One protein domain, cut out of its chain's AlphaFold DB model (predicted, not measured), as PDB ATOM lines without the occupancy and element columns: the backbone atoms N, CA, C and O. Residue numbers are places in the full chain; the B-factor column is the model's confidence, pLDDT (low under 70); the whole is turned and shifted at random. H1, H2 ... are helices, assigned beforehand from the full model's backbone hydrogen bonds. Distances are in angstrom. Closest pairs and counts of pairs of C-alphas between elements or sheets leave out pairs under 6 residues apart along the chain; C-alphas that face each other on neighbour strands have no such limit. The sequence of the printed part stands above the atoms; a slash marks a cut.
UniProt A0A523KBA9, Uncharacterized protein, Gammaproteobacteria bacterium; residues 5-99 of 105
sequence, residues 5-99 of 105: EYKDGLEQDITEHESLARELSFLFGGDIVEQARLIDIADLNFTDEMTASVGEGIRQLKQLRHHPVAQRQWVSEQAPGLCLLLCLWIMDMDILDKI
ATOM      1  N   GLU A   5     116.418 173.456 169.054       48.09
ATOM      2  CA  GLU A   5     117.298 173.008 167.952       48.09
ATOM      3  C   GLU A   5     116.533 172.443 166.741       48.09
ATOM      4  O   GLU A   5     116.987 172.568 165.609       48.09
ATOM      5  N   TYR A   6     115.345 171.862 166.954       49.44
ATOM      6  CA  TYR A   6     114.510 171.333 165.866       49.44
ATOM      7  C   TYR A   6     113.799 172.424 165.059       49.44
ATOM      8  O   TYR A   6     113.414 172.187 163.917       49.44
ATOM      9  N   LYS A   7     113.598 173.605 165.652       49.88
ATOM     10  CA  LYS A   7     112.886 174.715 165.016       49.88
ATOM     11  C   LYS A   7     113.821 175.555 164.146       49.88
ATOM     12  O   LYS A   7     113.456 175.879 163.022       49.88
ATOM     13  N   ASP A   8     115.042 175.789 164.625       52.16
ATOM     14  CA  ASP A   8     116.074 176.523 163.883       52.16
ATOM     15  C   ASP A   8     116.509 175.786 162.602       52.16
ATOM     16  O   ASP A   8     116.672 176.421 161.562       52.16
ATOM     17  N   GLY A   9     116.629 174.451 162.638       52.38
ATOM     18  CA  GLY A   9     116.976 173.662 161.447       52.38
ATOM     19  C   GLY A   9     115.881 173.660 160.374       52.38
ATOM     20  O   GLY A   9     116.173 173.764 159.188       52.38
ATOM     21  N   LEU A  10     114.608 173.614 160.786       56.19
ATOM     22  CA  LEU A  10     113.479 173.617 159.852       56.19
ATOM     23  C   LEU A  10     113.295 174.987 159.175       56.19
ATOM     24  O   LEU A  10     112.954 175.060 157.998       56.19
ATOM     25  N   GLU A  11     113.516 176.078 159.914       56.94
ATOM     26  CA  GLU A  11     113.428 177.444 159.382       56.94
ATOM     27  C   GLU A  11     114.604 177.772 158.444       56.94
ATOM     28  O   GLU A  11     114.407 178.452 157.430       56.94
ATOM     29  N   GLN A  12     115.806 177.250 158.719       58.06
ATOM     30  CA  GLN A  12     116.957 177.363 157.815       58.06
ATOM     31  C   GLN A  12     116.730 176.619 156.494       58.06
ATOM     32  O   GLN A  12     116.867 177.237 155.437       58.06
ATOM     33  N   ASP A  13     116.283 175.361 156.538       57.44
ATOM     34  CA  ASP A  13     116.034 174.553 155.333       57.44
ATOM     35  C   ASP A  13     114.968 175.175 154.414       57.44
ATOM     36  O   ASP A  13     115.125 175.207 153.190       57.44
ATOM     37  N   ILE A  14     113.887 175.724 154.986       61.44
ATOM     38  CA  ILE A  14     112.839 176.410 154.210       61.44
ATOM     39  C   ILE A  14     113.407 177.663 153.532       61.44
ATOM     40  O   ILE A  14     113.141 177.918 152.355       61.44
ATOM     41  N   THR A  15     114.226 178.432 154.251       65.00
ATOM     42  CA  THR A  15     114.802 179.683 153.742       65.00
ATOM     43  C   THR A  15     115.795 179.428 152.604       65.00
ATOM     44  O   THR A  15     115.808 180.161 151.610       65.00
ATOM     45  N   GLU A  16     116.607 178.376 152.711       66.38
ATOM     46  CA  GLU A  16     117.569 177.986 151.677       66.38
ATOM     47  C   GLU A  16     116.872 177.453 150.420       66.38
ATOM     48  O   GLU A  16     117.191 177.892 149.309       66.38
ATOM     49  N   HIS A  17     115.847 176.611 150.580       67.75
ATOM     50  CA  HIS A  17     115.052 176.113 149.457       67.75
ATOM     51  C   HIS A  17     114.319 177.224 148.698       67.75
ATOM     52  O   HIS A  17     114.299 177.229 147.462       67.75
ATOM     53  N   GLU A  18     113.730 178.188 149.407       74.62
ATOM     54  CA  GLU A  18     113.087 179.338 148.773       74.62
ATOM     55  C   GLU A  18     114.091 180.260 148.077       74.62
ATOM     56  O   GLU A  18     113.783 180.834 147.026       74.62
ATOM     57  N   SER A  19     115.288 180.418 148.647       76.38
ATOM     58  CA  SER A  19     116.357 181.210 148.038       76.38
ATOM     59  C   SER A  19     116.848 180.564 146.744       76.38
ATOM     60  O   SER A  19     116.982 181.252 145.732       76.38
ATOM     61  N   LEU A  20     117.064 179.247 146.749       79.31
ATOM     62  CA  LEU A  20     117.458 178.479 145.569       79.31
ATOM     63  C   LEU A  20     116.405 178.599 144.459       79.31
ATOM     64  O   LEU A  20     116.730 178.892 143.308       79.31
ATOM     65  N   ALA A  21     115.125 178.440 144.811       82.25
ATOM     66  CA  ALA A  21     114.017 178.564 143.869       82.25
ATOM     67  C   ALA A  21     113.952 179.957 143.222       82.25
ATOM     68  O   ALA A  21     113.714 180.066 142.016       82.25
ATOM     69  N   ARG A  22     114.186 181.019 144.003       86.62
ATOM     70  CA  ARG A  22     114.216 182.402 143.506       86.62
ATOM     71  C   ARG A  22     115.378 182.649 142.551       86.62
ATOM     72  O   ARG A  22     115.161 183.219 141.486       86.62
ATOM     73  N   GLU A  23     116.579 182.193 142.893       88.06
ATOM     74  CA  GLU A  23     117.775 182.358 142.055       88.06
ATOM     75  C   GLU A  23     117.651 181.587 140.731       88.06
ATOM     76  O   GLU A  23     117.926 182.127 139.657       88.06
ATOM     77  N   LEU A  24     117.134 180.355 140.772       90.69
ATOM     78  CA  LEU A  24     116.838 179.581 139.565       90.69
ATOM     79  C   LEU A  24     115.763 180.255 138.708       90.69
ATOM     80  O   LEU A  24     115.912 180.336 137.490       90.69
ATOM     81  N   SER A  25     114.709 180.788 139.331       92.44
ATOM     82  CA  SER A  25     113.641 181.500 138.616       92.44
ATOM     83  C   SER A  25     114.135 182.804 137.999       92.44
ATOM     84  O   SER A  25     113.680 183.186 136.923       92.44
ATOM     85  N   PHE A  26     115.086 183.484 138.641       91.12
ATOM     86  CA  PHE A  26     115.753 184.646 138.067       91.12
ATOM     87  C   PHE A  26     116.564 184.270 136.820       91.12
ATOM     88  O   PHE A  26     116.487 184.970 135.808       91.12
ATOM     89  N   LEU A  27     117.316 183.167 136.885       90.62
ATOM     90  CA  LEU A  27     118.222 182.746 135.818       90.62
ATOM     91  C   LEU A  27     117.487 182.125 134.617       90.62
ATOM     92  O   LEU A  27     117.805 182.458 133.478       90.62
ATOM     93  N   PHE A  28     116.500 181.261 134.864       92.81
ATOM     94  CA  PHE A  28     115.826 180.448 133.838       92.81
ATOM     95  C   PHE A  28     114.375 180.855 133.552       92.81
ATOM     96  O   PHE A  28     113.813 180.440 132.541       92.81
ATOM     97  N   GLY A  29     113.765 181.675 134.411       92.44
ATOM     98  CA  GLY A  29     112.331 181.965 134.375       92.44
ATOM     99  C   GLY A  29     111.495 180.889 135.078       92.44
ATOM    100  O   GLY A  29     111.856 179.713 135.103       92.44
ATOM    101  N   GLY A  30     110.354 181.297 135.645       90.69
ATOM    102  CA  GLY A  30     109.493 180.416 136.445       90.69
ATOM    103  C   GLY A  30     108.999 179.183 135.684       90.69
ATOM    104  O   GLY A  30     109.087 178.077 136.203       90.69
ATOM    105  N   ASP A  31     108.577 179.343 134.429       91.88
ATOM    106  CA  ASP A  31     108.014 178.239 133.636       91.88
ATOM    107  C   ASP A  31     109.019 177.103 133.379       91.88
ATOM    108  O   ASP A  31     108.633 175.935 133.338       91.88
ATOM    109  N   ILE A  32     110.304 177.429 133.193       93.06
ATOM    110  CA  ILE A  32     111.367 176.431 133.001       93.06
ATOM    111  C   ILE A  32     111.685 175.734 134.322       93.06
ATOM    112  O   ILE A  32     111.864 174.518 134.338       93.06
ATOM    113  N   VAL A  33     111.723 176.483 135.427       92.38
ATOM    114  CA  VAL A  33     111.955 175.921 136.764       92.38
ATOM    115  C   VAL A  33     110.835 174.960 137.153       92.38
ATOM    116  O   VAL A  33     111.118 173.860 137.615       92.38
ATOM    117  N   GLU A  34     109.576 175.331 136.922       91.19
ATOM    118  CA  GLU A  34     108.430 174.454 137.180       91.19
ATOM    119  C   GLU A  34     108.477 173.189 136.318       91.19
ATOM    120  O   GLU A  34     108.293 172.089 136.829       91.19
ATOM    121  N   GLN A  35     108.806 173.306 135.028       90.50
ATOM    122  CA  GLN A  35     108.980 172.131 134.168       90.50
ATOM    123  C   GLN A  35     110.113 171.221 134.647       90.50
ATOM    124  O   GLN A  35     109.940 170.006 134.689       90.50
ATOM    125  N   ALA A  36     111.253 171.791 135.037       90.06
ATOM    126  CA  ALA A  36     112.381 171.028 135.556       90.06
ATOM    127  C   ALA A  36     112.034 170.300 136.867       90.06
ATOM    128  O   ALA A  36     112.457 169.168 137.056       90.06
ATOM    129  N   ARG A  37     111.201 170.877 137.742       88.88
ATOM    130  CA  ARG A  37     110.737 170.195 138.968       88.88
ATOM    131  C   ARG A  37     109.875 168.960 138.701       88.88
ATOM    132  O   ARG A  37     109.765 168.104 139.572       88.88
ATOM    133  N   LEU A  38     109.226 168.892 137.539       88.50
ATOM    134  CA  LEU A  38     108.337 167.789 137.167       88.50
ATOM    135  C   LEU A  38     109.066 166.631 136.476       88.50
ATOM    136  O   LEU A  38     108.456 165.586 136.260       88.50
ATOM    137  N   ILE A  39     110.332 166.818 136.097       85.88
ATOM    138  CA  ILE A  39     111.113 165.836 135.346       85.88
ATOM    139  C   ILE A  39     112.146 165.218 136.285       85.88
ATOM    140  O   ILE A  39     112.983 165.924 136.842       85.88
ATOM    141  N   ASP A  40     112.120 163.892 136.415       79.44
ATOM    142  CA  ASP A  40     113.227 163.161 137.022       79.44
ATOM    143  C   ASP A  40     114.372 163.062 136.004       79.44
ATOM    144  O   ASP A  40     114.191 162.605 134.872       79.44
ATOM    145  N   ILE A  41     115.566 163.507 136.393       75.56
ATOM    146  CA  ILE A  41     116.746 163.445 135.531       75.56
ATOM    147  C   ILE A  41     117.124 161.994 135.192       75.56
ATOM    148  O   ILE A  41     117.704 161.754 134.135       75.56
ATOM    149  N   ALA A  42     116.766 161.028 136.048       76.69
ATOM    150  CA  ALA A  42     116.994 159.606 135.814       76.69
ATOM    151  C   ALA A  42     116.131 159.048 134.668       76.69
ATOM    152  O   ALA A  42     116.526 158.074 134.023       76.69
ATOM    153  N   ASP A  43     114.992 159.685 134.380       80.62
ATOM    154  CA  ASP A  43     114.105 159.322 133.269       80.62
ATOM    155  C   ASP A  43     114.563 159.927 131.930       80.62
ATOM    156  O   ASP A  43     114.080 159.541 130.858       80.62
ATOM    157  N   LEU A  44     115.517 160.864 131.953       78.69
ATOM    158  CA  LEU A  44     116.105 161.424 130.744       78.69
ATOM    159  C   LEU A  44     117.178 160.489 130.191       78.69
ATOM    160  O   LEU A  44     118.239 160.281 130.777       78.69
ATOM    161  N   ASN A  45     116.939 159.982 128.983       81.31
ATOM    162  CA  ASN A  45     117.961 159.270 128.226       81.31
ATOM    163  C   ASN A  45     118.989 160.268 127.662       81.31
ATOM    164  O   ASN A  45     118.871 160.721 126.521       81.31
ATOM    165  N   PHE A  46     119.967 160.648 128.487       80.38
ATOM    166  CA  PHE A  46     121.025 161.573 128.096       80.38
ATOM    167  C   PHE A  46     121.912 160.971 127.013       80.38
ATOM    168  O   PHE A  46     122.595 159.969 127.216       80.38
ATOM    169  N   THR A  47     121.948 161.639 125.865       87.50
ATOM    170  CA  THR A  47     122.965 161.367 124.853       87.50
ATOM    171  C   THR A  47     124.283 162.044 125.230       87.50
ATOM    172  O   THR A  47     124.321 163.016 125.998       87.50
ATOM    173  N   ASP A  48     125.381 161.568 124.641       88.88
ATOM    174  CA  ASP A  48     126.696 162.204 124.787       88.88
ATOM    175  C   ASP A  48     126.666 163.673 124.336       88.88
ATOM    176  O   ASP A  48     127.304 164.532 124.944       88.88
ATOM    177  N   GLU A  49     125.875 163.982 123.304       89.75
ATOM    178  CA  GLU A  49     125.681 165.342 122.801       89.75
ATOM    179  C   GLU A  49     124.989 166.236 123.838       89.75
ATOM    180  O   GLU A  49     125.485 167.323 124.132       89.75
ATOM    181  N   MET A  50     123.903 165.761 124.459       89.25
ATOM    182  CA  MET A  50     123.200 166.505 125.512       89.25
ATOM    183  C   MET A  50     124.119 166.765 126.708       89.25
ATOM    184  O   MET A  50     124.175 167.882 127.221       89.25
ATOM    185  N   THR A  51     124.894 165.756 127.108       88.50
ATOM    186  CA  THR A  51     125.869 165.871 128.201       88.50
ATOM    187  C   THR A  51     126.953 166.899 127.874       88.50
ATOM    188  O   THR A  51     127.295 167.741 128.709       88.50
ATOM    189  N   ALA A  52     127.472 166.888 126.643       91.75
ATOM    190  CA  ALA A  52     128.456 167.862 126.185       91.75
ATOM    191  C   ALA A  52     127.886 169.291 126.163       91.75
ATOM    192  O   ALA A  52     128.552 170.219 126.630       91.75
ATOM    193  N   SER A  53     126.649 169.473 125.687       92.94
ATOM    194  CA  SER A  53     125.968 170.773 125.691       92.94
ATOM    195  C   SER A  53     125.745 171.311 127.105       92.94
ATOM    196  O   SER A  53     126.001 172.489 127.356       92.94
ATOM    197  N   VAL A  54     125.334 170.458 128.049       91.69
ATOM    198  CA  VAL A  54     125.204 170.832 129.466       91.69
ATOM    199  C   VAL A  54     126.562 171.239 130.043       91.69
ATOM    200  O   VAL A  54     126.675 172.284 130.685       91.69
ATOM    201  N   GLY A  55     127.613 170.461 129.772       91.44
ATOM    202  CA  GLY A  55     128.970 170.759 130.231       91.44
ATOM    203  C   GLY A  55     129.491 172.110 129.733       91.44
ATOM    204  O   GLY A  55     130.082 172.869 130.509       91.44
ATOM    205  N   GLU A  56     129.248 172.439 128.463       94.75
ATOM    206  CA  GLU A  56     129.600 173.747 127.905       94.75
ATOM    207  C   GLU A  56     128.751 174.868 128.512       94.75
ATOM    208  O   GLU A  56     129.301 175.884 128.933       94.75
ATOM    209  N   GLY A  57     127.439 174.675 128.655       94.31
ATOM    210  CA  GLY A  57     126.573 175.682 129.268       94.31
ATOM    211  C   GLY A  57     126.962 175.998 130.715       94.31
ATOM    212  O   GLY A  57     127.077 177.163 131.088       94.31
ATOM    213  N   ILE A  58     127.292 174.981 131.519       92.56
ATOM    214  CA  ILE A  58     127.822 175.172 132.879       92.56
ATOM    215  C   ILE A  58     129.143 175.952 132.847       92.56
ATOM    216  O   ILE A  58     129.375 176.812 133.700       92.56
ATOM    217  N   ARG A  59     130.030 175.668 131.885       93.19
ATOM    218  CA  ARG A  59     131.299 176.395 131.731       93.19
ATOM    219  C   ARG A  59     131.058 177.872 131.420       93.19
ATOM    220  O   ARG A  59     131.691 178.713 132.055       93.19
ATOM    221  N   GLN A  60     130.136 178.178 130.512       95.12
ATOM    222  CA  GLN A  60     129.762 179.552 130.173       95.12
ATOM    223  C   GLN A  60     129.164 180.284 131.378       95.12
ATOM    224  O   GLN A  60     129.625 181.366 131.743       95.12
ATOM    225  N   LEU A  61     128.227 179.653 132.093       92.88
ATOM    226  CA  LEU A  61     127.650 180.225 133.310       92.88
ATOM    227  C   LEU A  61     128.718 180.516 134.372       92.88
ATOM    228  O   LEU A  61     128.687 181.586 134.977       92.88
ATOM    229  N   LYS A  62     129.710 179.633 134.548       91.06
ATOM    230  CA  LYS A  62     130.842 179.862 135.466       91.06
ATOM    231  C   LYS A  62     131.714 181.047 135.065       91.06
ATOM    232  O   LYS A  62     132.181 181.768 135.943       91.06
ATOM    233  N   GLN A  63     131.951 181.255 133.772       93.62
ATOM    234  CA  GLN A  63     132.710 182.418 133.292       93.62
ATOM    235  C   GLN A  63     131.975 183.729 133.595       93.62
ATOM    236  O   GLN A  63     132.602 184.742 133.896       93.62
ATOM    237  N   LEU A  64     130.644 183.685 133.593       92.12
ATOM    238  CA  LEU A  64     129.768 184.813 133.886       92.12
ATOM    239  C   LEU A  64     129.357 184.904 135.369       92.12
ATOM    240  O   LEU A  64     128.513 185.726 135.705       92.12
ATOM    241  N   ARG A  65     129.959 184.118 136.274       89.31
ATOM    242  CA  ARG A  65     129.548 183.975 137.691       89.31
ATOM    243  C   ARG A  65     129.378 185.289 138.464       89.31
ATOM    244  O   ARG A  65     128.591 185.353 139.404       89.31
ATOM    245  N   HIS A  66     130.139 186.321 138.104       89.19
ATOM    246  CA  HIS A  66     130.109 187.645 138.740       89.19
ATOM    247  C   HIS A  66     129.169 188.642 138.035       89.19
ATOM    248  O   HIS A  66     129.106 189.812 138.407       89.19
ATOM    249  N   HIS A  67     128.456 188.195 137.003       90.94
ATOM    250  CA  HIS A  67     127.643 189.017 136.115       90.94
ATOM    251  C   HIS A  67     126.245 188.401 135.959       90.94
ATOM    252  O   HIS A  67     125.902 187.931 134.875       90.94
ATOM    253  N   PRO A  68     125.403 188.420 137.007       88.19
ATOM    254  CA  PRO A  68     124.121 187.707 137.009       88.19
ATOM    255  C   PRO A  68     123.157 188.167 135.909       88.19
ATOM    256  O   PRO A  68     122.439 187.362 135.321       88.19
ATOM    257  N   VAL A  69     123.191 189.452 135.542       90.75
ATOM    258  CA  VAL A  69     122.422 189.972 134.397       90.75
ATOM    259  C   VAL A  69     122.915 189.371 133.076       90.75
ATOM    260  O   VAL A  69     122.099 189.005 132.235       90.75
ATOM    261  N   ALA A  70     124.231 189.218 132.905       92.75
ATOM    262  CA  ALA A  70     124.808 188.598 131.714       92.75
ATOM    263  C   ALA A  70     124.545 187.085 131.673       92.75
ATOM    264  O   ALA A  70     124.288 186.555 130.598       92.75
ATOM    265  N   GLN A  71     124.541 186.400 132.823       93.62
ATOM    266  CA  GLN A  71     124.122 184.995 132.917       93.62
ATOM    267  C   GLN A  71     122.680 184.828 132.450       93.62
ATOM    268  O   GLN A  71     122.409 184.019 131.567       93.62
ATOM    269  N   ARG A  72     121.765 185.640 132.990       93.50
ATOM    270  CA  ARG A  72     120.355 185.624 132.598       93.50
ATOM    271  C   ARG A  72     120.170 185.928 131.114       93.50
ATOM    272  O   ARG A  72     119.406 185.238 130.446       93.50
ATOM    273  N   GLN A  73     120.870 186.936 130.596       94.81
ATOM    274  CA  GLN A  73     120.822 187.259 129.174       94.81
ATOM    275  C   GLN A  73     121.293 186.069 128.329       94.81
ATOM    276  O   GLN A  73     120.568 185.636 127.436       94.81
ATOM    277  N   TRP A  74     122.447 185.488 128.658       96.00
ATOM    278  CA  TRP A  74     122.982 184.330 127.947       96.00
ATOM    279  C   TRP A  74     122.009 183.147 127.960       96.00
ATOM    280  O   TRP A  74     121.774 182.554 126.909       96.00
ATOM    281  N   VAL A  75     121.391 182.839 129.111       94.69
ATOM    282  CA  VAL A  75     120.368 181.785 129.227       94.69
ATOM    283  C   VAL A  75     119.163 182.088 128.341       94.69
ATOM    284  O   VAL A  75     118.688 181.189 127.654       94.69
ATOM    285  N   SER A  76     118.688 183.336 128.312       92.88
ATOM    286  CA  SER A  76     117.526 183.732 127.505       92.88
ATOM    287  C   SER A  76     117.751 183.639 125.990       92.88
ATOM    288  O   SER A  76     116.789 183.560 125.231       92.88
ATOM    289  N   GLU A  77     119.012 183.630 125.553       95.19
ATOM    290  CA  GLU A  77     119.411 183.479 124.151       95.19
ATOM    291  C   GLU A  77     119.560 182.000 123.733       95.19
ATOM    292  O   GLU A  77     119.708 181.712 122.544       95.19
ATOM    293  N   GLN A  78     119.514 181.054 124.681       95.19
ATOM    294  CA  GLN A  78     119.638 179.624 124.391       95.19
ATOM    295  C   GLN A  78     118.315 178.989 123.950       95.19
ATOM    296  O   GLN A  78     117.216 179.485 124.203       95.19
ATOM    297  N   ALA A  79     118.423 177.827 123.302       93.31
ATOM    298  CA  ALA A  79     117.260 177.019 122.968       93.31
ATOM    299  C   ALA A  79     116.526 176.565 124.249       93.31
ATOM    300  O   ALA A  79     117.189 176.100 125.180       93.31
ATOM    301  N   PRO A  80     115.176 176.573 124.279       90.19
ATOM    302  CA  PRO A  80     114.404 176.198 125.469       90.19
ATOM    303  C   PRO A  80     114.770 174.825 126.046       90.19
ATOM    304  O   PRO A  80     114.836 174.661 127.262       90.19
ATOM    305  N   GLY A  81     115.072 173.849 125.182       90.44
ATOM    306  CA  GLY A  81     115.516 172.520 125.609       90.44
ATOM    307  C   GLY A  81     116.845 172.545 126.368       90.44
ATOM    308  O   GLY A  81     116.980 171.865 127.378       90.44
ATOM    309  N   LEU A  82     117.808 173.369 125.943       92.56
ATOM    310  CA  LEU A  82     119.076 173.526 126.660       92.56
ATOM    311  C   LEU A  82     118.870 174.249 127.996       92.56
ATOM    312  O   LEU A  82     119.451 173.833 128.995       92.56
ATOM    313  N   CYS A  83     118.024 175.283 128.043       94.19
ATOM    314  CA  CYS A  83     117.668 175.958 129.294       94.19
ATOM    315  C   CYS A  83     117.086 174.970 130.310       94.19
ATOM    316  O   CYS A  83     117.506 174.965 131.463       94.19
ATOM    317  N   LEU A  84     116.164 174.109 129.867       92.75
ATOM    318  CA  LEU A  84     115.545 173.085 130.703       92.75
ATOM    319  C   LEU A  84     116.572 172.067 131.214       92.75
ATOM    320  O   LEU A  84     116.614 171.800 132.411       92.75
ATOM    321  N   LEU A  85     117.437 171.550 130.334       92.00
ATOM    322  CA  LEU A  85     118.485 170.597 130.714       92.00
ATOM    323  C   LEU A  85     119.490 171.201 131.699       92.00
ATOM    324  O   LEU A  85     119.870 170.542 132.662       92.00
ATOM    325  N   LEU A  86     119.905 172.451 131.489       93.00
ATOM    326  CA  LEU A  86     120.779 173.157 132.425       93.00
ATOM    327  C   LEU A  86     120.093 173.349 133.778       93.00
ATOM    328  O   LEU A  86     120.708 173.085 134.806       93.00
ATOM    329  N   CYS A  87     118.828 173.773 133.777       93.31
ATOM    330  CA  CYS A  87     118.046 173.980 134.991       93.31
ATOM    331  C   CYS A  87     117.920 172.681 135.802       93.31
ATOM    332  O   CYS A  87     118.235 172.674 136.992       93.31
ATOM    333  N   LEU A  88     117.572 171.575 135.136       90.69
ATOM    334  CA  LEU A  88     117.532 170.229 135.713       90.69
ATOM    335  C   LEU A  88     118.867 169.828 136.332       90.69
ATOM    336  O   LEU A  88     118.923 169.440 137.493       90.69
ATOM    337  N   TRP A  89     119.956 169.971 135.578       89.31
ATOM    338  CA  TRP A  89     121.277 169.544 136.032       89.31
ATOM    339  C   TRP A  89     121.790 170.375 137.212       89.31
ATOM    340  O   TRP A  89     122.479 169.862 138.091       89.31
ATOM    341  N   ILE A  90     121.475 171.672 137.235       89.56
ATOM    342  CA  ILE A  90     121.856 172.563 138.334       89.56
ATOM    343  C   ILE A  90     121.071 172.230 139.603       89.56
ATOM    344  O   ILE A  90     121.671 172.262 140.677       89.56
ATOM    345  N   MET A  91     119.778 171.907 139.474       87.81
ATOM    346  CA  MET A  91     118.949 171.451 140.592       87.81
ATOM    347  C   MET A  91     119.426 170.104 141.139       87.81
ATOM    348  O   MET A  91     119.622 169.984 142.341       87.81
ATOM    349  N   ASP A  92     119.643 169.119 140.268       85.94
ATOM    350  CA  ASP A  92     119.972 167.749 140.674       85.94
ATOM    351  C   ASP A  92     121.381 167.627 141.279       85.94
ATOM    352  O   ASP A  92     121.589 166.955 142.286       85.94
ATOM    353  N   MET A  93     122.364 168.332 140.709       83.44
ATOM    354  CA  MET A  93     123.748 168.290 141.199       83.44
ATOM    355  C   MET A  93     124.043 169.289 142.325       83.44
ATOM    356  O   MET A  93     125.184 169.335 142.799       83.44
ATOM    357  N   ASP A  94     123.073 170.132 142.686       81.88
ATOM    358  CA  ASP A  94     123.216 171.209 143.671       81.88
ATOM    359  C   ASP A  94     124.482 172.068 143.443       81.88
ATOM    360  O   ASP A  94     125.381 172.216 144.277       81.88
ATOM    361  N   ILE A  95     124.629 172.582 142.215       82.12
ATOM    362  CA  ILE A  95     125.829 173.334 141.797       82.12
ATOM    363  C   ILE A  95     125.597 174.834 141.640       82.12
ATOM    364  O   ILE A  95     126.503 175.520 141.156       82.12
ATOM    365  N   LEU A  96     124.438 175.364 142.043       82.81
ATOM    366  CA  LEU A  96     124.105 176.775 141.823       82.81
ATOM    367  C   LEU A  96     125.152 177.716 142.443       82.81
ATOM    368  O   LEU A  96     125.681 178.602 141.767       82.81
ATOM    369  N   ASP A  97     125.574 177.437 143.676       81.81
ATOM    370  CA  ASP A  97     126.598 178.217 144.387       81.81
ATOM    371  C   ASP A  97     127.988 178.179 143.714       81.81
ATOM    372  O   ASP A  97     128.846 179.045 143.938       81.81
ATOM    373  N   LYS A  98     128.233 177.186 142.847       79.62
ATOM    374  CA  LYS A  98     129.478 177.045 142.073       79.62
ATOM    375  C   LYS A  98     129.440 177.813 140.754       79.62
ATOM    376  O   LYS A  98     130.503 178.044 140.174       79.62
ATOM    377  N   ILE A  99     128.255 178.172 140.263       81.19
ATOM    378  CA  ILE A  99     128.073 178.840 138.968       81.19
ATOM    379  C   ILE A  99     127.634 180.296 139.107       81.19
ATOM    380  O   ILE A  99     127.862 181.070 138.188       81.19
TER     381      ILE A  99
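This is residues 5 to 99 of the 105 residues of an uncharacterized protein of Gammaproteobacteria bacterium (UniProt A0A523KBA9). One long helix, H1, sticks out with residues 5 to 19 as an arm from a compact body of short helices; in the middle of that body is H5, with H2 packed on one side of it and H3 crossing it on the other. H4 packs on the end of H1 that is set in the body, residues 26 to 28, and the short H6 packs on H3. The printed part has 95 residues with six named helices, in order H1 to H6, and no named strand; the class is all helix. The whole is compact, with a radius of gyration of the C-alphas of 14.1 A, and spans 46 by 33 by 22 A, the arm making much of the longest span.

H1, residues 5 to 28, runs 34.9 A from C-alpha 5 at (117.298, 173.008, 167.952) to C-alpha 28 at (115.826, 180.448, 133.838). H2 is residues 30 to 37, 10.6 A long. H3, residues 48 to 63, is 22.7 A long and begins with C-alpha 48 at (126.696, 162.204, 124.787). H4 is residues 68 to 76, 12.2 A. H5 is residues 80 to 92, 18.3 A. H6, residues 96 to 99, measures 5.3 A and ends with C-alpha 99 at (128.073, 178.840, 138.968).

H1 touches H4 with residues 26 to 28 alone, at a steep tilt of 58 degrees, the same way; the closest C-alphas, of Leu 27 and Arg 72, are 4.8 A apart. With residues 21 to 25 alone H1 touches H2, at a steep tilt of 60 degrees, opposite ways, the closest C-alphas being Ser 25 and Val 33 at 6.1 A. H1 and H5 only just touch, with 3 pairs of C-alphas within 8 A, the closest those of Phe 28 and Cys 83 at 6.6 A. H5 touches H2 at a steep tilt of 56 degrees, the closest C-alphas being Leu 88 and Ala 36 at 5.2 A. H3 touches H5 with residues 53 to 58 alone and is about perpendicular to it at 76 degrees; the closest C-alphas, of Val 54 and Leu 86, are 5.8 A apart. H3 touches H6 with residues 58 to 62 alone, the closest C-alphas being Lys 62 and Ile 99 at 4.6 A. H1 and H3 are apart, as are H2 and H3. In H2, H3, H4 and H5 every O i to N i+4 pair is within hydrogen-bond range; in H1 18 of 20 are, and H6 is too short for such a pair.

The two C-alphas farthest apart, of Glu 5 and Glu 49, are 46.6 A from each other. Without residues 5 to 19, which stand free, the body spans 32 by 24 by 22 A. The printed part has no cut. The link from H2 to H3, 10 residues, is short, and the other four links are tight. Mean pLDDT of the printed part is 84.5; residues 5 to 17 are under 70.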